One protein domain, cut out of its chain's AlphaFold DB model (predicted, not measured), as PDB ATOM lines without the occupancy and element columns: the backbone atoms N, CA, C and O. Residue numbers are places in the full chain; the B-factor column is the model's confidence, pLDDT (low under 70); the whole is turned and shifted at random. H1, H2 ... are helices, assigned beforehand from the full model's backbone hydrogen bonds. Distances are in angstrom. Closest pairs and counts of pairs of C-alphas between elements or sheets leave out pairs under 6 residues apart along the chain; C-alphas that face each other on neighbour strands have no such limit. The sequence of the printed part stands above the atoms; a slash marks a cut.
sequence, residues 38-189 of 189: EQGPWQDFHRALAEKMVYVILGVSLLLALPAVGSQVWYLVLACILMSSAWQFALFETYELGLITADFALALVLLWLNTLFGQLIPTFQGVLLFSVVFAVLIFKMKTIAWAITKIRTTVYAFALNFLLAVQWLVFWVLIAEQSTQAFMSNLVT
ATOM      1  N   GLU A  38       1.565  64.906   7.901       51.44
ATOM      2  CA  GLU A  38       1.603  63.588   7.265       51.44
ATOM      3  C   GLU A  38       0.775  62.637   8.145       51.44
ATOM      4  O   GLU A  38       1.253  62.062   9.119       51.44
ATOM      5  N   GLN A  39      -0.529  62.583   7.862       50.03
ATOM      6  CA  GLN A  39      -1.551  61.815   8.583       50.03
ATOM      7  C   GLN A  39      -1.055  60.415   8.997       50.03
ATOM      8  O   GLN A  39      -0.784  59.585   8.133       50.03
ATOM      9  N   GLY A  40      -0.978  60.110  10.297       57.56
ATOM     10  CA  GLY A  40      -0.682  58.735  10.726       57.56
ATOM     11  C   GLY A  40      -0.233  58.543  12.172       57.56
ATOM     12  O   GLY A  40      -0.923  57.861  12.922       57.56
ATOM     13  N   PRO A  41       0.871  59.151  12.639       69.31
ATOM     14  CA  PRO A  41       1.602  58.603  13.784       69.31
ATOM     15  C   PRO A  41       0.844  58.684  15.116       69.31
ATOM     16  O   PRO A  41       0.890  57.738  15.897       69.31
ATOM     17  N   TRP A  42       0.099  59.765  15.374       72.69
ATOM     18  CA  TRP A  42      -0.696  59.894  16.605       72.69
ATOM     19  C   TRP A  42      -1.968  59.055  16.576       72.69
ATOM     20  O   TRP A  42      -2.295  58.389  17.555       72.69
ATOM     21  N   GLN A  43      -2.667  59.036  15.444       71.56
ATOM     22  CA  GLN A  43      -3.859  58.209  15.274       71.56
ATOM     23  C   GLN A  43      -3.504  56.717  15.336       71.56
ATOM     24  O   GLN A  43      -4.177  55.947  16.018       71.56
ATOM     25  N   ASP A  44      -2.398  56.313  14.715       70.25
ATOM     26  CA  ASP A  44      -1.886  54.946  14.780       70.25
ATOM     27  C   ASP A  44      -1.365  54.596  16.176       70.25
ATOM     28  O   ASP A  44      -1.618  53.491  16.655       70.25
ATOM     29  N   PHE A  45      -0.733  55.538  16.882       80.94
ATOM     30  CA  PHE A  45      -0.375  55.365  18.290       80.94
ATOM     31  C   PHE A  45      -1.614  55.118  19.161       80.94
ATOM     32  O   PHE A  45      -1.654  54.132  19.899       80.94
ATOM     33  N   HIS A  46      -2.653  55.953  19.049       81.25
ATOM     34  CA  HIS A  46      -3.893  55.787  19.813       81.25
ATOM     35  C   HIS A  46      -4.654  54.511  19.424       81.25
ATOM     36  O   HIS A  46      -5.236  53.866  20.298       81.25
ATOM     37  N   ARG A  47      -4.601  54.096  18.152       74.44
ATOM     38  CA  ARG A  47      -5.155  52.819  17.679       74.44
ATOM     39  C   ARG A  47      -4.409  51.622  18.271       74.44
ATOM     40  O   ARG A  47      -5.040  50.740  18.849       74.44
ATOM     41  N   ALA A  48      -3.080  51.611  18.197       77.19
ATOM     42  CA  ALA A  48      -2.261  50.552  18.778       77.19
ATOM     43  C   ALA A  48      -2.450  50.476  20.302       77.19
ATOM     44  O   ALA A  48      -2.579  49.386  20.864       77.19
ATOM     45  N   LEU A  49      -2.523  51.629  20.973       79.88
ATOM     46  CA  LEU A  49      -2.772  51.703  22.408       79.88
ATOM     47  C   LEU A  49      -4.159  51.154  22.767       79.88
ATOM     48  O   LEU A  49      -4.267  50.403  23.735       79.88
ATOM     49  N   ALA A  50      -5.188  51.426  21.955       77.62
ATOM     50  CA  ALA A  50      -6.521  50.856  22.138       77.62
ATOM     51  C   ALA A  50      -6.520  49.329  22.106       77.62
ATOM     52  O   ALA A  50      -7.075  48.696  23.007       77.62
ATOM     53  N   GLU A  51      -5.845  48.730  21.126       78.06
ATOM     54  CA  GLU A  51      -5.715  47.275  21.041       78.06
ATOM     55  C   GLU A  51      -5.007  46.699  22.273       78.06
ATOM     56  O   GLU A  51      -5.488  45.736  22.877       78.06
ATOM     57  N   LYS A  52      -3.886  47.300  22.704       81.44
ATOM     58  CA  LYS A  52      -3.165  46.837  23.903       81.44
ATOM     59  C   LYS A  52      -4.014  46.961  25.166       81.44
ATOM     60  O   LYS A  52      -4.015  46.038  25.980       81.44
ATOM     61  N   MET A  53      -4.763  48.050  25.314       81.19
ATOM     62  CA  MET A  53      -5.633  48.270  26.471       81.19
ATOM     63  C   MET A  53      -6.774  47.257  26.536       81.19
ATOM     64  O   MET A  53      -7.064  46.755  27.622       81.19
ATOM     65  N   VAL A  54      -7.364  46.879  25.397       78.44
ATOM     66  CA  VAL A  54      -8.370  45.806  25.352       78.44
ATOM     67  C   VAL A  54      -7.794  44.498  25.896       78.44
ATOM     68  O   VAL A  54      -8.417  43.871  26.752       78.44
ATOM     69  N   TYR A  55      -6.580  44.113  25.495       79.62
ATOM     70  CA  TYR A  55      -5.943  42.903  26.028       79.62
ATOM     71  C   TYR A  55      -5.646  42.986  27.526       79.62
ATOM     72  O   TYR A  55      -5.805  41.985  28.227       79.62
ATOM     73  N   VAL A  56      -5.249  44.154  28.038       82.94
ATOM     74  CA  VAL A  56      -5.041  44.335  29.484       82.94
ATOM     75  C   VAL A  56      -6.356  44.178  30.246       82.94
ATOM     76  O   VAL A  56      -6.410  43.428  31.222       82.94
ATOM     77  N   ILE A  57      -7.431  44.812  29.777       81.25
ATOM     78  CA  ILE A  57      -8.762  44.725  30.395       81.25
ATOM     79  C   ILE A  57      -9.285  43.287  30.356       81.25
ATOM     80  O   ILE A  57      -9.792  42.785  31.364       81.25
ATOM     81  N   LEU A  58      -9.120  42.596  29.226       77.88
ATOM     82  CA  LEU A  58      -9.458  41.181  29.101       77.88
ATOM     83  C   LEU A  58      -8.624  40.333  30.064       77.88
ATOM     84  O   LEU A  58      -9.190  39.508  30.773       77.88
ATOM     85  N   GLY A  59      -7.317  40.574  30.174       79.31
ATOM     86  CA  GLY A  59      -6.436  39.893  31.126       79.31
ATOM     87  C   GLY A  59      -6.877  40.064  32.583       79.31
ATOM     88  O   GLY A  59      -6.975  39.085  33.322       79.31
ATOM     89  N   VAL A  60      -7.221  41.286  32.996       83.50
ATOM     90  CA  VAL A  60      -7.748  41.563  34.344       83.50
ATOM     91  C   VAL A  60      -9.117  40.903  34.551       83.50
ATOM     92  O   VAL A  60      -9.372  40.330  35.611       83.50
ATOM     93  N   SER A  61      -9.975  40.905  33.530       78.06
ATOM     94  CA  SER A  61     -11.287  40.240  33.563       78.06
ATOM     95  C   SER A  61     -11.163  38.713  33.674       78.06
ATOM     96  O   SER A  61     -11.900  38.084  34.434       78.06
ATOM     97  N   LEU A  62     -10.198  38.117  32.966       75.62
ATOM     98  CA  LEU A  62      -9.838  36.700  33.056       75.62
ATOM     99  C   LEU A  62      -9.361  36.349  34.468       75.62
ATOM    100  O   LEU A  62      -9.827  35.369  35.050       75.62
ATOM    101  N   LEU A  63      -8.456  37.163  35.023       75.88
ATOM    102  CA  LEU A  63      -7.929  36.981  36.374       75.88
ATOM    103  C   LEU A  63      -9.041  37.056  37.418       75.88
ATOM    104  O   LEU A  63      -9.116  36.169  38.262       75.88
ATOM    105  N   LEU A  64      -9.938  38.041  37.323       74.00
ATOM    106  CA  LEU A  64     -11.107  38.169  38.201       74.00
ATOM    107  C   LEU A  64     -11.998  36.931  38.188       74.00
ATOM    108  O   LEU A  64     -12.593  36.598  39.209       74.00
ATOM    109  N   ALA A  65     -12.088  36.250  37.050       66.38
ATOM    110  CA  ALA A  65     -12.934  35.084  36.885       66.38
ATOM    111  C   ALA A  65     -12.293  33.773  37.393       66.38
ATOM    112  O   ALA A  65     -12.936  32.712  37.380       66.38
ATOM    113  N   LEU A  66     -11.046  33.805  37.879       69.81
ATOM    114  CA  LEU A  66     -10.415  32.669  38.549       69.81
ATOM    115  C   LEU A  66     -10.957  32.495  39.985       69.81
ATOM    116  O   LEU A  66     -11.288  33.462  40.661       69.81
ATOM    117  N   PRO A  67     -11.067  31.255  40.495       55.47
ATOM    118  CA  PRO A  67     -11.690  30.999  41.795       55.47
ATOM    119  C   PRO A  67     -10.776  31.286  43.003       55.47
ATOM    120  O   PRO A  67     -11.269  31.333  44.124       55.47
ATOM    121  N   ALA A  68      -9.468  31.476  42.799       59.62
ATOM    122  CA  ALA A  68      -8.461  31.643  43.859       59.62
ATOM    123  C   ALA A  68      -7.957  33.091  43.988       59.62
ATOM    124  O   ALA A  68      -6.800  33.346  44.316       59.62
ATOM    125  N   VAL A  69      -8.813  34.053  43.664       62.44
ATOM    126  CA  VAL A  69      -8.419  35.453  43.579       62.44
ATOM    127  C   VAL A  69      -8.384  36.076  44.974       62.44
ATOM    128  O   VAL A  69      -9.421  36.292  45.599       62.44
ATOM    129  N   GLY A  70      -7.174  36.343  45.472       65.50
ATOM    130  CA  GLY A  70      -6.960  37.071  46.723       65.50
ATOM    131  C   GLY A  70      -7.344  38.552  46.618       65.50
ATOM    132  O   GLY A  70      -7.553  39.084  45.527       65.50
ATOM    133  N   SER A  71      -7.374  39.251  47.758       70.06
ATOM    134  CA  SER A  71      -7.706  40.687  47.838       70.06
ATOM    135  C   SER A  71      -6.831  41.581  46.948       70.06
ATOM    136  O   SER A  71      -7.252  42.668  46.565       70.06
ATOM    137  N   GLN A  72      -5.644  41.107  46.566       74.12
ATOM    138  CA  GLN A  72      -4.691  41.830  45.728       74.12
ATOM    139  C   GLN A  72      -5.190  42.105  44.301       74.12
ATOM    140  O   GLN A  72      -4.760  43.081  43.690       74.12
ATOM    141  N   VAL A  73      -6.128  41.312  43.766       76.31
ATOM    142  CA  VAL A  73      -6.700  41.586  42.434       76.31
ATOM    143  C   VAL A  73      -7.498  42.883  42.405       76.31
ATOM    144  O   VAL A  73      -7.548  43.526  41.361       76.31
ATOM    145  N   TRP A  74      -8.057  43.340  43.526       79.56
ATOM    146  CA  TRP A  74      -8.756  44.626  43.545       79.56
ATOM    147  C   TRP A  74      -7.815  45.802  43.260       79.56
ATOM    148  O   TRP A  74      -8.240  46.770  42.634       79.56
ATOM    149  N   TYR A  75      -6.525  45.695  43.606       81.81
ATOM    150  CA  TYR A  75      -5.520  46.678  43.187       81.81
ATOM    151  C   TYR A  75      -5.252  46.626  41.679       81.81
ATOM    152  O   TYR A  75      -5.057  47.673  41.071       81.81
ATOM    153  N   LEU A  76      -5.301  45.442  41.059       81.88
ATOM    154  CA  LEU A  76      -5.195  45.299  39.600       81.88
ATOM    155  C   LEU A  76      -6.416  45.881  38.883       81.88
ATOM    156  O   LEU A  76      -6.263  46.549  37.865       81.88
ATOM    157  N   VAL A  77      -7.618  45.684  39.431       84.81
ATOM    158  CA  VAL A  77      -8.847  46.308  38.918       84.81
ATOM    159  C   VAL A  77      -8.757  47.828  39.008       84.81
ATOM    160  O   VAL A  77      -9.018  48.514  38.023       84.81
ATOM    161  N   LEU A  78      -8.333  48.357  40.158       85.00
ATOM    162  CA  LEU A  78      -8.158  49.794  40.344       85.00
ATOM    163  C   LEU A  78      -7.098  50.362  39.389       85.00
ATOM    164  O   LEU A  78      -7.348  51.374  38.740       85.00
ATOM    165  N   ALA A  79      -5.950  49.693  39.248       84.19
ATOM    166  CA  ALA A  79      -4.904  50.088  38.307       84.19
ATOM    167  C   ALA A  79      -5.405  50.069  36.854       84.19
ATOM    168  O   ALA A  79      -5.097  50.981  36.093       84.19
ATOM    169  N   CYS A  80      -6.222  49.080  36.482       86.50
ATOM    170  CA  CYS A  80      -6.837  48.990  35.159       86.50
ATOM    171  C   CYS A  80      -7.765  50.180  34.878       86.50
ATOM    172  O   CYS A  80      -7.698  50.767  33.799       86.50
ATOM    173  N   ILE A  81      -8.603  50.558  35.851       86.75
ATOM    174  CA  ILE A  81      -9.487  51.726  35.736       86.75
ATOM    175  C   ILE A  81      -8.650  53.002  35.610       86.75
ATOM    176  O   ILE A  81      -8.860  53.772  34.679       86.75
ATOM    177  N   LEU A  82      -7.661  53.205  36.487       88.69
ATOM    178  CA  LEU A  82      -6.797  54.391  36.462       88.69
ATOM    179  C   LEU A  82      -6.019  54.520  35.148       88.69
ATOM    180  O   LEU A  82      -5.920  55.616  34.602       88.69
ATOM    181  N   MET A  83      -5.495  53.414  34.623       87.94
ATOM    182  CA  MET A  83      -4.769  53.397  33.357       87.94
ATOM    183  C   MET A  83      -5.691  53.704  32.168       87.94
ATOM    184  O   MET A  83      -5.304  54.466  31.284       87.94
ATOM    185  N   SER A  84      -6.924  53.181  32.171       86.56
ATOM    186  CA  SER A  84      -7.949  53.536  31.180       86.56
ATOM    187  C   SER A  84      -8.293  55.028  31.247       86.56
ATOM    188  O   SER A  84      -8.325  55.694  30.215       86.56
ATOM    189  N   SER A  85      -8.478  55.580  32.450       86.69
ATOM    190  CA  SER A  85      -8.730  57.014  32.649       86.69
ATOM    191  C   SER A  85      -7.569  57.886  32.174       86.69
ATOM    192  O   SER A  85      -7.791  58.891  31.507       86.69
ATOM    193  N   ALA A  86      -6.329  57.510  32.495       86.44
ATOM    194  CA  ALA A  86      -5.140  58.244  32.064       86.44
ATOM    195  C   ALA A  86      -5.013  58.251  30.535       86.44
ATOM    196  O   ALA A  86      -4.672  59.272  29.942       86.44
ATOM    197  N   TRP A  87      -5.338  57.128  29.891       86.50
ATOM    198  CA  TRP A  87      -5.358  57.054  28.437       86.50
ATOM    199  C   TRP A  87      -6.465  57.922  27.824       86.50
ATOM    200  O   TRP A  87      -6.184  58.647  26.874       86.50
ATOM    201  N   GLN A  88      -7.681  57.920  28.382       85.62
ATOM    202  CA  GLN A  88      -8.757  58.828  27.953       85.62
ATOM    203  C   GLN A  88      -8.343  60.295  28.079       85.62
ATOM    204  O   GLN A  88      -8.565  61.073  27.159       85.62
ATOM    205  N   PHE A  89      -7.696  60.665  29.184       84.62
ATOM    206  CA  PHE A  89      -7.202  62.023  29.389       84.62
ATOM    207  C   PHE A  89      -6.157  62.418  28.335       84.62
ATOM    208  O   PHE A  89      -6.289  63.463  27.711       84.62
ATOM    209  N   ALA A  90      -5.191  61.545  28.032       82.81
ATOM    210  CA  ALA A  90      -4.235  61.786  26.947       82.81
ATOM    211  C   ALA A  90      -4.917  61.903  25.567       82.81
ATOM    212  O   ALA A  90      -4.483  62.663  24.703       82.81
ATOM    213  N   LEU A  91      -6.000  61.151  25.343       83.56
ATOM    214  CA  LEU A  91      -6.791  61.218  24.112       83.56
ATOM    215  C   LEU A  91      -7.566  62.538  24.001       83.56
ATOM    216  O   LEU A  91      -7.685  63.098  22.919       83.56
ATOM    217  N   PHE A  92      -8.044  63.059  25.128       83.38
ATOM    218  CA  PHE A  92      -8.648  64.383  25.203       83.38
ATOM    219  C   PHE A  92      -7.631  65.491  24.912       83.38
ATOM    220  O   PHE A  92      -7.871  66.327  24.050       83.38
ATOM    221  N   GLU A  93      -6.467  65.466  25.564       78.69
ATOM    222  CA  GLU A  93      -5.419  66.476  25.351       78.69
ATOM    223  C   GLU A  93      -4.927  66.488  23.896       78.69
ATOM    224  O   GLU A  93      -4.751  67.545  23.297       78.69
ATOM    225  N   THR A  94      -4.737  65.314  23.287       79.00
ATOM    226  CA  THR A  94      -4.343  65.225  21.869       79.00
ATOM    227  C   THR A  94      -5.437  65.721  20.922       79.00
ATOM    228  O   THR A  94      -5.111  66.273  19.868       79.00
ATOM    229  N   TYR A  95      -6.712  65.584  21.294       79.69
ATOM    230  CA  TYR A  95      -7.830  66.193  20.575       79.69
ATOM    231  C   TYR A  95      -7.825  67.723  20.708       79.69
ATOM    232  O   TYR A  95      -7.892  68.412  19.691       79.69
ATOM    233  N   GLU A  96      -7.658  68.266  21.918       74.88
ATOM    234  CA  GLU A  96      -7.586  69.719  22.143       74.88
ATOM    235  C   GLU A  96      -6.408  70.373  21.404       74.88
ATOM    236  O   GLU A  96      -6.521  71.490  20.903       74.88
ATOM    237  N   LEU A  97      -5.285  69.660  21.278       72.94
ATOM    238  CA  LEU A  97      -4.119  70.098  20.504       72.94
ATOM    239  C   LEU A  97      -4.313  69.995  18.979       72.94
ATOM    240  O   LEU A  97      -3.405  70.355  18.227       72.94
ATOM    241  N   GLY A  98      -5.456  69.489  18.506       68.25
ATOM    242  CA  GLY A  98      -5.753  69.310  17.083       68.25
ATOM    243  C   GLY A  98      -4.956  68.187  16.412       68.25
ATOM    244  O   GLY A  98      -4.881  68.142  15.185       68.25
ATOM    245  N   LEU A  99      -4.351  67.284  17.192       71.19
ATOM    246  CA  LEU A  99      -3.539  66.171  16.677       71.19
ATOM    247  C   LEU A  99      -4.393  64.995  16.197       71.19
ATOM    248  O   LEU A  99      -3.950  64.187  15.378       71.19
ATOM    249  N   ILE A 100      -5.617  64.889  16.712       71.69
ATOM    250  CA  ILE A 100      -6.602  63.890  16.305       71.69
ATOM    251  C   ILE A 100      -7.952  64.560  16.036       71.69
ATOM    252  O   ILE A 100      -8.287  65.578  16.634       71.69
ATOM    253  N   THR A 101      -8.737  63.983  15.127       73.94
ATOM    254  CA  THR A 101     -10.060  64.505  14.763       73.94
ATOM    255  C   THR A 101     -11.161  63.900  15.637       73.94
ATOM    256  O   THR A 101     -11.013  62.798  16.171       73.94
ATOM    257  N   ALA A 102     -12.302  64.589  15.737       68.69
ATOM    258  CA  ALA A 102     -13.488  64.060  16.415       68.69
ATOM    259  C   ALA A 102     -13.979  62.745  15.772       68.69
ATOM    260  O   ALA A 102     -14.324  61.803  16.483       68.69
ATOM    261  N   ASP A 103     -13.923  62.644  14.438       69.31
ATOM    262  CA  ASP A 103     -14.281  61.425  13.699       69.31
ATOM    263  C   ASP A 103     -13.370  60.245  14.056       69.31
ATOM    264  O   ASP A 103     -13.837  59.117  14.222       69.31
ATOM    265  N   PHE A 104     -12.066  60.499  14.219       73.94
ATOM    266  CA  PHE A 104     -11.127  59.481  14.673       73.94
ATOM    267  C   PHE A 104     -11.441  59.037  16.107       73.94
ATOM    268  O   PHE A 104     -11.484  57.835  16.371       73.94
ATOM    269  N   ALA A 105     -11.703  59.976  17.021       73.00
ATOM    270  CA  ALA A 105     -12.066  59.651  18.400       73.00
ATOM    271  C   ALA A 105     -13.354  58.807  18.466       73.00
ATOM    272  O   ALA A 105     -13.388  57.803  19.181       73.00
ATOM    273  N   LEU A 106     -14.372  59.136  17.662       71.25
ATOM    274  CA  LEU A 106     -15.595  58.337  17.529       71.25
ATOM    275  C   LEU A 106     -15.305  56.930  17.006       71.25
ATOM    276  O   LEU A 106     -15.746  55.940  17.593       71.25
ATOM    277  N   ALA A 107     -14.555  56.830  15.905       68.81
ATOM    278  CA  ALA A 107     -14.187  55.551  15.310       68.81
ATOM    279  C   ALA A 107     -13.404  54.679  16.303       68.81
ATOM    280  O   ALA A 107     -13.609  53.467  16.350       68.81
ATOM    281  N   LEU A 108     -12.557  55.290  17.134       74.31
ATOM    282  CA  LEU A 108     -11.791  54.601  18.162       74.31
ATOM    283  C   LEU A 108     -12.675  54.097  19.311       74.31
ATOM    284  O   LEU A 108     -12.509  52.955  19.737       74.31
ATOM    285  N   VAL A 109     -13.648  54.893  19.769       72.00
ATOM    286  CA  VAL A 109     -14.647  54.466  20.770       72.00
ATOM    287  C   VAL A 109     -15.479  53.301  20.234       72.00
ATOM    288  O   VAL A 109     -15.663  52.300  20.927       72.00
ATOM    289  N   LEU A 110     -15.949  53.391  18.987       67.88
ATOM    290  CA  LEU A 110     -16.725  52.330  18.343       67.88
ATOM    291  C   LEU A 110     -15.900  51.057  18.147       67.88
ATOM    292  O   LEU A 110     -16.388  49.966  18.441       67.88
ATOM    293  N   LEU A 111     -14.646  51.184  17.704       69.56
ATOM    294  CA  LEU A 111     -13.712  50.066  17.592       69.56
ATOM    295  C   LEU A 111     -13.484  49.417  18.957       69.56
ATOM    296  O   LEU A 111     -13.519  48.191  19.063       69.56
ATOM    297  N   TRP A 112     -13.288  50.218  20.001       71.25
ATOM    298  CA  TRP A 112     -13.062  49.730  21.353       71.25
ATOM    299  C   TRP A 112     -14.293  49.004  21.902       71.25
ATOM    300  O   TRP A 112     -14.160  47.871  22.355       71.25
ATOM    301  N   LEU A 113     -15.496  49.576  21.775       70.50
ATOM    302  CA  LEU A 113     -16.747  48.919  22.179       70.50
ATOM    303  C   LEU A 113     -16.974  47.625  21.390       70.50
ATOM    304  O   LEU A 113     -17.266  46.589  21.983       70.50
ATOM    305  N   ASN A 114     -16.791  47.657  20.069       71.19
ATOM    306  CA  ASN A 114     -16.947  46.479  19.219       71.19
ATOM    307  C   ASN A 114     -15.949  45.373  19.592       71.19
ATOM    308  O   ASN A 114     -16.322  44.207  19.696       71.19
ATOM    309  N   THR A 115     -14.691  45.729  19.852       68.56
ATOM    310  CA  THR A 115     -13.658  44.765  20.253       68.56
ATOM    311  C   THR A 115     -13.938  44.224  21.652       68.56
ATOM    312  O   THR A 115     -13.834  43.019  21.871       68.56
ATOM    313  N   LEU A 116     -14.359  45.081  22.584       67.00
ATOM    314  CA  LEU A 116     -14.722  44.689  23.939       67.00
ATOM    315  C   LEU A 116     -15.890  43.698  23.912       67.00
ATOM    316  O   LEU A 116     -15.735  42.583  24.400       67.00
ATOM    317  N   PHE A 117     -17.021  44.039  23.287       67.12
ATOM    318  CA  PHE A 117     -18.186  43.148  23.197       67.12
ATOM    319  C   PHE A 117     -17.914  41.892  22.356       67.12
ATOM    320  O   PHE A 117     -18.337  40.797  22.739       67.12
ATOM    321  N   GLY A 118     -17.177  42.027  21.252       68.75
ATOM    322  CA  GLY A 118     -16.818  40.920  20.365       68.75
ATOM    323  C   GLY A 118     -15.872  39.908  21.012       68.75
ATOM    324  O   GLY A 118     -16.006  38.708  20.778       68.75
ATOM    325  N   GLN A 119     -14.951  40.360  21.869       69.12
ATOM    326  CA  GLN A 119     -14.012  39.483  22.577       69.12
ATOM    327  C   GLN A 119     -14.509  39.055  23.963       69.12
ATOM    328  O   GLN A 119     -14.076  38.016  24.461       69.12
ATOM    329  N   LEU A 120     -15.457  39.773  24.570       65.94
ATOM    330  CA  LEU A 120     -16.043  39.441  25.874       65.94
ATOM    331  C   LEU A 120     -16.687  38.053  25.896       65.94
ATOM    332  O   LEU A 120     -16.397  37.254  26.787       65.94
ATOM    333  N   ILE A 121     -17.544  37.750  24.916       68.12
ATOM    334  CA  ILE A 121     -18.306  36.493  24.885       68.12
ATOM    335  C   ILE A 121     -17.376  35.272  24.724       68.12
ATOM    336  O   ILE A 121     -17.450  34.375  25.572       68.12
ATOM    337  N   PRO A 122     -16.459  35.223  23.733       66.62
ATOM    338  CA  PRO A 122     -15.507  34.118  23.601       66.62
ATOM    339  C   PRO A 122     -14.590  33.978  24.818       66.62
ATOM    340  O   PRO A 122     -14.302  32.864  25.256       66.62
ATOM    341  N   THR A 123     -14.163  35.100  25.404       67.88
ATOM    342  CA  THR A 123     -13.289  35.105  26.582       67.88
ATOM    343  C   THR A 123     -14.003  34.505  27.793       67.88
ATOM    344  O   THR A 123     -13.451  33.628  28.458       67.88
ATOM    345  N   PHE A 124     -15.259  34.883  28.049       66.81
ATOM    346  CA  PHE A 124     -16.049  34.291  29.131       66.81
ATOM    347  C   PHE A 124     -16.354  32.809  28.909       66.81
ATOM    348  O   PHE A 124     -16.271  32.024  29.857       66.81
ATOM    349  N   GLN A 125     -16.662  32.411  27.673       67.12
ATOM    350  CA  GLN A 125     -16.826  31.000  27.314       67.12
ATOM    351  C   GLN A 125     -15.536  30.211  27.568       67.12
ATOM    352  O   GLN A 125     -15.582  29.161  28.208       67.12
ATOM    353  N   GLY A 126     -14.386  30.746  27.147       65.19
ATOM    354  CA  GLY A 126     -13.071  30.159  27.391       65.19
ATOM    355  C   GLY A 126     -12.774  30.007  28.881       65.19
ATOM    356  O   GLY A 126     -12.411  28.922  29.325       65.19
ATOM    357  N   VAL A 127     -13.003  31.046  29.686       68.19
ATOM    358  CA  VAL A 127     -12.832  30.986  31.150       68.19
ATOM    359  C   VAL A 127     -13.709  29.924  31.782       68.19
ATOM    360  O   VAL A 127     -13.233  29.166  32.629       68.19
ATOM    361  N   LEU A 128     -14.988  29.877  31.411       68.69
ATOM    362  CA  LEU A 128     -15.913  28.867  31.910       68.69
ATOM    363  C   LEU A 128     -15.379  27.474  31.582       68.69
ATOM    364  O   LEU A 128     -15.226  26.660  32.493       68.69
ATOM    365  N   LEU A 129     -14.987  27.242  30.329       68.44
ATOM    366  CA  LEU A 129     -14.470  25.960  29.862       68.44
ATOM    367  C   LEU A 129     -13.174  25.557  30.587       68.44
ATOM    368  O   LEU A 129     -13.110  24.482  31.186       68.44
ATOM    369  N   PHE A 130     -12.172  26.440  30.625       64.25
ATOM    370  CA  PHE A 130     -10.904  26.196  31.318       64.25
ATOM    371  C   PHE A 130     -11.099  26.017  32.819       64.25
ATOM    372  O   PHE A 130     -10.441  25.178  33.429       64.25
ATOM    373  N   SER A 131     -12.031  26.747  33.429       64.00
ATOM    374  CA  SER A 131     -12.306  26.603  34.856       64.00
ATOM    375  C   SER A 131     -13.005  25.293  35.213       64.00
ATOM    376  O   SER A 131     -12.710  24.735  36.270       64.00
ATOM    377  N   VAL A 132     -13.871  24.771  34.339       64.25
ATOM    378  CA  VAL A 132     -14.464  23.435  34.480       64.25
ATOM    379  C   VAL A 132     -13.380  22.367  34.358       64.25
ATOM    380  O   VAL A 132     -13.311  21.477  35.205       64.25
ATOM    381  N   VAL A 133     -12.489  22.486  33.370       63.56
ATOM    382  CA  VAL A 133     -11.347  21.574  33.197       63.56
ATOM    383  C   VAL A 133     -10.442  21.590  34.435       63.56
ATOM    384  O   VAL A 133     -10.132  20.534  34.981       63.56
ATOM    385  N   PHE A 134     -10.091  22.769  34.957       63.31
ATOM    386  CA  PHE A 134      -9.245  22.905  36.149       63.31
ATOM    387  C   PHE A 134      -9.912  22.347  37.419       63.31
ATOM    388  O   PHE A 134      -9.263  21.682  38.227       63.31
ATOM    389  N   ALA A 135     -11.219  22.569  37.592       60.53
ATOM    390  CA  ALA A 135     -11.982  22.032  38.721       60.53
ATOM    391  C   ALA A 135     -12.068  20.495  38.688       60.53
ATOM    392  O   ALA A 135     -11.975  19.849  39.734       60.53
ATOM    393  N   VAL A 136     -12.204  19.914  37.491       60.91
ATOM    394  CA  VAL A 136     -12.216  18.458  37.282       60.91
ATOM    395  C   VAL A 136     -10.831  17.847  37.507       60.91
ATOM    396  O   VAL A 136     -10.738  16.804  38.153       60.91
ATOM    397  N   LEU A 137      -9.768  18.489  37.013       59.09
ATOM    398  CA  LEU A 137      -8.408  17.943  37.054       59.09
ATOM    399  C   LEU A 137      -7.716  18.094  38.415       59.09
ATOM    400  O   LEU A 137      -7.011  17.178  38.828       59.09
ATOM    401  N   ILE A 138      -7.896  19.221  39.111       56.88
ATOM    402  CA  ILE A 138      -7.086  19.547  40.300       56.88
ATOM    403  C   ILE A 138      -7.868  19.392  41.599       56.88
ATOM    404  O   ILE A 138      -7.356  18.828  42.561       56.88
ATOM    405  N   PHE A 139      -9.114  19.862  41.645       55.91
ATOM    406  CA  PHE A 139      -9.827  19.955  42.919       55.91
ATOM    407  C   PHE A 139     -10.745  18.766  43.205       55.91
ATOM    408  O   PHE A 139     -11.148  18.605  44.351       55.91
ATOM    409  N   LYS A 140     -11.112  17.947  42.202       56.84
ATOM    410  CA  LYS A 140     -12.154  16.896  42.311       56.84
ATOM    411  C   LYS A 140     -13.448  17.372  43.008       56.84
ATOM    412  O   LYS A 140     -14.259  16.558  43.441       56.84
ATOM    413  N   MET A 141     -13.668  18.682  43.117       54.41
ATOM    414  CA  MET A 141     -14.785  19.278  43.839       54.41
ATOM    415  C   MET A 141     -15.738  19.906  42.831       54.41
ATOM    416  O   MET A 141     -15.495  20.987  42.303       54.41
ATOM    417  N   LYS A 142     -16.854  19.218  42.590       55.62
ATOM    418  CA  LYS A 142     -18.052  19.789  41.969       55.62
ATOM    419  C   LYS A 142     -19.054  20.106  43.079       55.62
ATOM    420  O   LYS A 142     -20.012  19.367  43.277       55.62
ATOM    421  N   THR A 143     -18.798  21.150  43.865       64.44
ATOM    422  CA  THR A 143     -19.708  21.580  44.942       64.44
ATOM    423  C   THR A 143     -20.492  22.827  44.531       64.44
ATOM    424  O   THR A 143     -20.005  23.668  43.776       64.44
ATOM    425  N   ILE A 144     -21.717  22.978  45.044       66.81
ATOM    426  CA  ILE A 144     -22.584  24.147  44.789       66.81
ATOM    427  C   ILE A 144     -21.879  25.461  45.181       66.81
ATOM    428  O   ILE A 144     -21.995  26.463  44.480       66.81
ATOM    429  N   ALA A 145     -21.074  25.444  46.248       67.12
ATOM    430  CA  ALA A 145     -20.284  26.593  46.693       67.12
ATOM    431  C   ALA A 145     -19.270  27.083  45.635       67.12
ATOM    432  O   ALA A 145     -19.074  28.292  45.473       67.12
ATOM    433  N   TRP A 146     -18.661  26.166  44.874       70.75
ATOM    434  CA  TRP A 146     -17.780  26.516  43.755       70.75
ATOM    435  C   TRP A 146     -18.555  27.202  42.623       70.75
ATOM    436  O   TRP A 146     -18.115  28.235  42.119       70.75
ATOM    437  N   ALA A 147     -19.743  26.688  42.279       68.75
ATOM    438  CA  ALA A 147     -20.597  27.276  41.245       68.75
ATOM    439  C   ALA A 147     -21.058  28.696  41.623       68.75
ATOM    440  O   ALA A 147     -20.966  29.610  40.805       68.75
ATOM    441  N   ILE A 148     -21.464  28.912  42.879       73.25
ATOM    442  CA  ILE A 148     -21.836  30.242  43.393       73.25
ATOM    443  C   ILE A 148     -20.647  31.209  43.322       73.25
ATOM    444  O   ILE A 148     -20.793  32.342  42.862       73.25
ATOM    445  N   THR A 149     -19.456  30.761  43.730       72.62
ATOM    446  CA  THR A 149     -18.238  31.585  43.674       72.62
ATOM    447  C   THR A 149     -17.914  31.986  42.239       72.62
ATOM    448  O   THR A 149     -17.571  33.141  41.995       72.62
ATOM    449  N   LYS A 150     -18.105  31.067  41.286       71.25
ATOM    450  CA  LYS A 150     -17.908  31.322  39.859       71.25
ATOM    451  C   LYS A 150     -18.893  32.327  39.287       71.25
ATOM    452  O   LYS A 150     -18.461  33.267  38.623       71.25
ATOM    453  N   ILE A 151     -20.182  32.181  39.587       74.88
ATOM    454  CA  ILE A 151     -21.205  33.153  39.180       74.88
ATOM    455  C   ILE A 151     -20.833  34.541  39.711       74.88
ATOM    456  O   ILE A 151     -20.797  35.501  38.944       74.88
ATOM    457  N   ARG A 152     -20.460  34.639  40.992       75.94
ATOM    458  CA  ARG A 152     -20.053  35.904  41.616       75.94
ATOM    459  C   ARG A 152     -18.847  36.541  40.918       75.94
ATOM    460  O   ARG A 152     -18.885  37.726  40.604       75.94
ATOM    461  N   THR A 153     -17.792  35.774  40.647       74.31
ATOM    462  CA  THR A 153     -16.594  36.294  39.966       74.31
ATOM    463  C   THR A 153     -16.871  36.720  38.523       74.31
ATOM    464  O   THR A 153     -16.347  37.737  38.073       74.31
ATOM    465  N   THR A 154     -17.743  36.000  37.811       73.50
ATOM    466  CA  THR A 154     -18.174  36.372  36.456       73.50
ATOM    467  C   THR A 154     -18.977  37.672  36.466       73.50
ATOM    468  O   THR A 154     -18.757  38.530  35.614       73.50
ATOM    469  N   VAL A 155     -19.853  37.861  37.458       80.81
ATOM    470  CA  VAL A 155     -20.603  39.113  37.638       80.81
ATOM    471  C   VAL A 155     -19.658  40.294  37.878       80.81
ATOM    472  O   VAL A 155     -19.861  41.348  37.283       80.81
ATOM    473  N   TYR A 156     -18.598  40.132  38.677       81.06
ATOM    474  CA  TYR A 156     -17.611  41.201  38.884       81.06
ATOM    475  C   TYR A 156     -16.840  41.561  37.613       81.06
ATOM    476  O   TYR A 156     -16.663  42.742  37.323       81.06
ATOM    477  N   ALA A 157     -16.425  40.566  36.826       77.69
ATOM    478  CA  ALA A 157     -15.787  40.817  35.536       77.69
ATOM    479  C   ALA A 157     -16.743  41.538  34.566       77.69
ATOM    480  O   ALA A 157     -16.338  42.479  33.885       77.69
ATOM    481  N   PHE A 158     -18.024  41.158  34.539       77.69
ATOM    482  CA  PHE A 158     -19.030  41.841  33.723       77.69
ATOM    483  C   PHE A 158     -19.253  43.289  34.180       77.69
ATOM    484  O   PHE A 158     -19.266  44.200  33.355       77.69
ATOM    485  N   ALA A 159     -19.352  43.517  35.493       82.25
ATOM    486  CA  ALA A 159     -19.500  44.849  36.071       82.25
ATOM    487  C   ALA A 159     -18.312  45.763  35.728       82.25
ATOM    488  O   ALA A 159     -18.527  46.920  35.382       82.25
ATOM    489  N   LEU A 160     -17.076  45.249  35.755       83.19
ATOM    490  CA  LEU A 160     -15.890  46.007  35.342       83.19
ATOM    491  C   LEU A 160     -15.969  46.439  33.871       83.19
ATOM    492  O   LEU A 160     -15.752  47.607  33.560       83.19
ATOM    493  N   ASN A 161     -16.308  45.517  32.970       79.69
ATOM    494  CA  ASN A 161     -16.424  45.824  31.543       79.69
ATOM    495  C   ASN A 161     -17.550  46.829  31.266       79.69
ATOM    496  O   ASN A 161     -17.374  47.741  30.462       79.69
ATOM    497  N   PHE A 162     -18.675  46.709  31.975       82.31
ATOM    498  CA  PHE A 162     -19.769  47.673  31.896       82.31
ATOM    499  C   PHE A 162     -19.351  49.062  32.396       82.31
ATOM    500  O   PHE A 162     -19.610  50.053  31.720       82.31
ATOM    501  N   LEU A 163     -18.656  49.144  33.537       85.19
ATOM    502  CA  LEU A 163     -18.142  50.408  34.075       85.19
ATOM    503  C   LEU A 163     -17.185  51.098  33.097       85.19
ATOM    504  O   LEU A 163     -17.325  52.295  32.853       85.19
ATOM    505  N   LEU A 164     -16.256  50.348  32.500       83.44
ATOM    506  CA  LEU A 164     -15.340  50.889  31.495       83.44
ATOM    507  C   LEU A 164     -16.101  51.348  30.242       83.44
ATOM    508  O   LEU A 164     -15.831  52.430  29.735       83.44
ATOM    509  N   ALA A 165     -17.100  50.594  29.774       79.75
ATOM    510  CA  ALA A 165     -17.927  51.011  28.640       79.75
ATOM    511  C   ALA A 165     -18.680  52.323  28.907       79.75
ATOM    512  O   ALA A 165     -18.657  53.224  28.070       79.75
ATOM    513  N   VAL A 166     -19.287  52.465  30.089       84.44
ATOM    514  CA  VAL A 166     -19.934  53.717  30.516       84.44
ATOM    515  C   VAL A 166     -18.923  54.862  30.534       84.44
ATOM    516  O   VAL A 166     -19.206  55.934  30.006       84.44
ATOM    517  N   GLN A 167     -17.730  54.633  31.080       83.75
ATOM    518  CA  GLN A 167     -16.669  55.635  31.124       83.75
ATOM    519  C   GLN A 167     -16.277  56.132  29.719       83.75
ATOM    520  O   GLN A 167     -16.148  57.335  29.505       83.75
ATOM    521  N   TRP A 168     -16.122  55.225  28.752       81.50
ATOM    522  CA  TRP A 168     -15.805  55.574  27.360       81.50
ATOM    523  C   TRP A 168     -16.945  56.308  26.643       81.50
ATOM    524  O   TRP A 168     -16.686  57.191  25.827       81.50
ATOM    525  N   LEU A 169     -18.204  56.002  26.972       81.62
ATOM    526  CA  LEU A 169     -19.355  56.754  26.464       81.62
ATOM    527  C   LEU A 169     -19.404  58.178  27.033       81.62
ATOM    528  O   LEU A 169     -19.666  59.115  26.285       81.62
ATOM    529  N   VAL A 170     -19.110  58.357  28.325       83.81
ATOM    530  CA  VAL A 170     -19.011  59.693  28.945       83.81
ATOM    531  C   VAL A 170     -17.907  60.514  28.282       83.81
ATOM    532  O   VAL A 170     -18.120  61.675  27.950       83.81
ATOM    533  N   PHE A 171     -16.750  59.901  28.027       79.75
ATOM    534  CA  PHE A 171     -15.665  60.537  27.284       79.75
ATOM    535  C   PHE A 171     -16.106  61.019  25.889       79.75
ATOM    536  O   PHE A 171     -15.805  62.148  25.506       79.75
ATOM    537  N   TRP A 172     -16.869  60.209  25.148       78.31
ATOM    538  CA  TRP A 172     -17.412  60.620  23.849       78.31
ATOM    539  C   TRP A 172     -18.345  61.834  23.954       78.31
ATOM    540  O   TRP A 172     -18.244  62.756  23.145       78.31
ATOM    541  N   VAL A 173     -19.220  61.863  24.964       81.38
ATOM    542  CA  VAL A 173     -20.107  63.013  25.204       81.38
ATOM    543  C   VAL A 173     -19.294  64.294  25.409       81.38
ATOM    544  O   VAL A 173     -19.619  65.309  24.803       81.38
ATOM    545  N   LEU A 174     -18.194  64.237  26.168       79.69
ATOM    546  CA  LEU A 174     -17.324  65.397  26.401       79.69
ATOM    547  C   LEU A 174     -16.676  65.927  25.111       79.69
ATOM    548  O   LEU A 174     -16.656  67.138  24.893       79.69
ATOM    549  N   ILE A 175     -16.191  65.041  24.234       78.25
ATOM    550  CA  ILE A 175     -15.640  65.446  22.929       78.25
ATOM    551  C   ILE A 175     -16.722  66.092  22.060       78.25
ATOM    552  O   ILE A 175     -16.483  67.143  21.464       78.25
ATOM    553  N   ALA A 176     -17.912  65.488  21.999       76.50
ATOM    554  CA  ALA A 176     -19.022  65.996  21.196       76.50
ATOM    555  C   ALA A 176     -19.523  67.368  21.686       76.50
ATOM    556  O   ALA A 176     -19.850  68.249  20.884       76.50
ATOM    557  N   GLU A 177     -19.567  67.577  23.004       77.31
ATOM    558  CA  GLU A 177     -19.899  68.874  23.595       77.31
ATOM    559  C   GLU A 177     -18.862  69.938  23.215       77.31
ATOM    560  O   GLU A 177     -19.242  71.004  22.722       77.31
ATOM    561  N   GLN A 178     -17.565  69.644  23.351       72.69
ATOM    562  CA  GLN A 178     -16.505  70.579  22.961       72.69
ATOM    563  C   GLN A 178     -16.504  70.891  21.462       72.69
ATOM    564  O   GLN A 178     -16.374  72.057  21.084       72.69
ATOM    565  N   SER A 179     -16.682  69.888  20.595       70.25
ATOM    566  CA  SER A 179     -16.748  70.120  19.147       70.25
ATOM    567  C   SER A 179     -17.925  71.026  18.779       70.25
ATOM    568  O   SER A 179     -17.795  71.912  17.933       70.25
ATOM    569  N   THR A 180     -19.069  70.841  19.444       69.69
ATOM    570  CA  THR A 180     -20.271  71.657  19.223       69.69
ATOM    571  C   THR A 180     -20.062  73.092  19.706       69.69
ATOM    572  O   THR A 180     -20.437  74.033  19.008       69.69
ATOM    573  N   GLN A 181     -19.422  73.283  20.863       68.38
ATOM    574  CA  GLN A 181     -19.087  74.613  21.379       68.38
ATOM    575  C   GLN A 181     -18.133  75.366  20.444       68.38
ATOM    576  O   GLN A 181     -18.398  76.525  20.130       68.38
ATOM    577  N   ALA A 182     -17.087  74.702  19.944       63.44
ATOM    578  CA  ALA A 182     -16.141  75.293  18.995       63.44
ATOM    579  C   ALA A 182     -16.808  75.682  17.660       63.44
ATOM    580  O   ALA A 182     -16.505  76.722  17.075       63.44
ATOM    581  N   PHE A 183     -17.754  74.872  17.179       61.66
ATOM    582  CA  PHE A 183     -18.535  75.197  15.984       61.66
ATOM    583  C   PHE A 183     -19.449  76.412  16.208       61.66
ATOM    584  O   PHE A 183     -19.471  77.333  15.392       61.66
ATOM    585  N   MET A 184     -20.161  76.445  17.337       52.69
ATOM    586  CA  MET A 184     -21.046  77.556  17.695       52.69
ATOM    587  C   MET A 184     -20.279  78.867  17.905       52.69
ATOM    588  O   MET A 184     -20.774  79.916  17.503       52.69
ATOM    589  N   SER A 185     -19.072  78.834  18.477       62.81
ATOM    590  CA  SER A 185     -18.250  80.041  18.636       62.81
ATOM    591  C   SER A 185     -17.768  80.605  17.300       62.81
ATOM    592  O   SER A 185     -17.779  81.818  17.127       62.81
ATOM    593  N   ASN A 186     -17.413  79.740  16.343       58.12
ATOM    594  CA  ASN A 186     -16.962  80.151  15.010       58.12
ATOM    595  C   ASN A 186     -18.096  80.684  14.117       58.12
ATOM    596  O   ASN A 186     -17.827  81.381  13.146       58.12
ATOM    597  N   LEU A 187     -19.354  80.346  14.416       52.38
ATOM    598  CA  LEU A 187     -20.534  80.866  13.710       52.38
ATOM    599  C   LEU A 187     -20.954  82.270  14.164       52.38
ATOM    600  O   LEU A 187     -21.692  82.944  13.451       52.38
ATOM    601  N   VAL A 188     -20.559  82.677  15.373       52.91
ATOM    602  CA  VAL A 188     -20.947  83.962  15.981       52.91
ATOM    603  C   VAL A 188     -19.934  85.075  15.672       52.91
ATOM    604  O   VAL A 188     -20.277  86.253  15.777       52.91
ATOM    605  N   THR A 189     -18.710  84.716  15.279       47.97
ATOM    606  CA  THR A 189     -17.649  85.621  14.796       47.97
ATOM    607  C   THR A 189     -17.713  85.835  13.295       47.97
ATOM    608  O   THR A 189     -17.552  86.998  12.866       47.97
TER     609      THR A 189
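Overview. This is residues 38 to 189 of the 189 residues of an uncharacterized protein of Thorarchaeota archaeon (strain OWC) (UniProt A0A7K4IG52). The model is a long up-and-down bundle of four helices, each running against the one before it: two shorter helices, H1 and H2, are side by side with a long hairpin of H3 and H4. Residues 180 to 188 of H4 stick out at one end, and residues 136 to 139 of H3 at the other. The 152 printed residues hold four named helices, H1 to H4 in order, and no named strand; the class is all helix. The whole is loose, a rod of 73 by 28 by 24 A with a radius of gyration of the C-alphas of 19.5 A.

Arrangement. H4, residues 144 to 188, and H3, residues 102 to 139, form a hairpin and touch, closest at the C-alphas of Val 109 and Trp 168, 6.8 A apart; they run opposite ways at a shallow tilt of 5 degrees. H1, residues 41 to 64, touches H4 with residues 57 to 64 alone; the closest C-alphas, of Ser 61 and Ala 157, are 4.9 A apart. H1 touches H3 the same way at 27 degrees, a shallow tilt, closest at the C-alphas of Val 54 and Leu 116, 6.6 A. H2, residues 73 to 96, forms a hairpin with H1; the closest C-alphas, of Ile 57 and Cys 80, are 6.7 A apart. H2 touches residues 160 to 175 of H4, closest at the C-alphas of Gln 88 and Phe 171, 7.1 A. H2 and H3 are close but not clearly touching. Every O i to N i+4 pair is within hydrogen-bond range in H1, H2 and H4, and 32 of 34 in H3.

Along the chain. H4 spans 66.4 A and ends at C-alpha 188, (-20.947, 83.962, 15.981). H3 spans 51.6 A, with a kink of 27 degrees near residue 121. H1 begins at C-alpha 41, (1.602, 58.603, 13.784), and spans 34.3 A; H2 spans 34.7 A.

Size, cuts and confidence. The C-alphas farthest apart, of Lys 140 and Thr 189, are 74.2 A apart. The printed part has no cut. The links H2 to H3 and H3 to H4 are tight. Mean pLDDT of the printed part is 72.8; residues 115 to 145 and 180 to 189 are among those under 70.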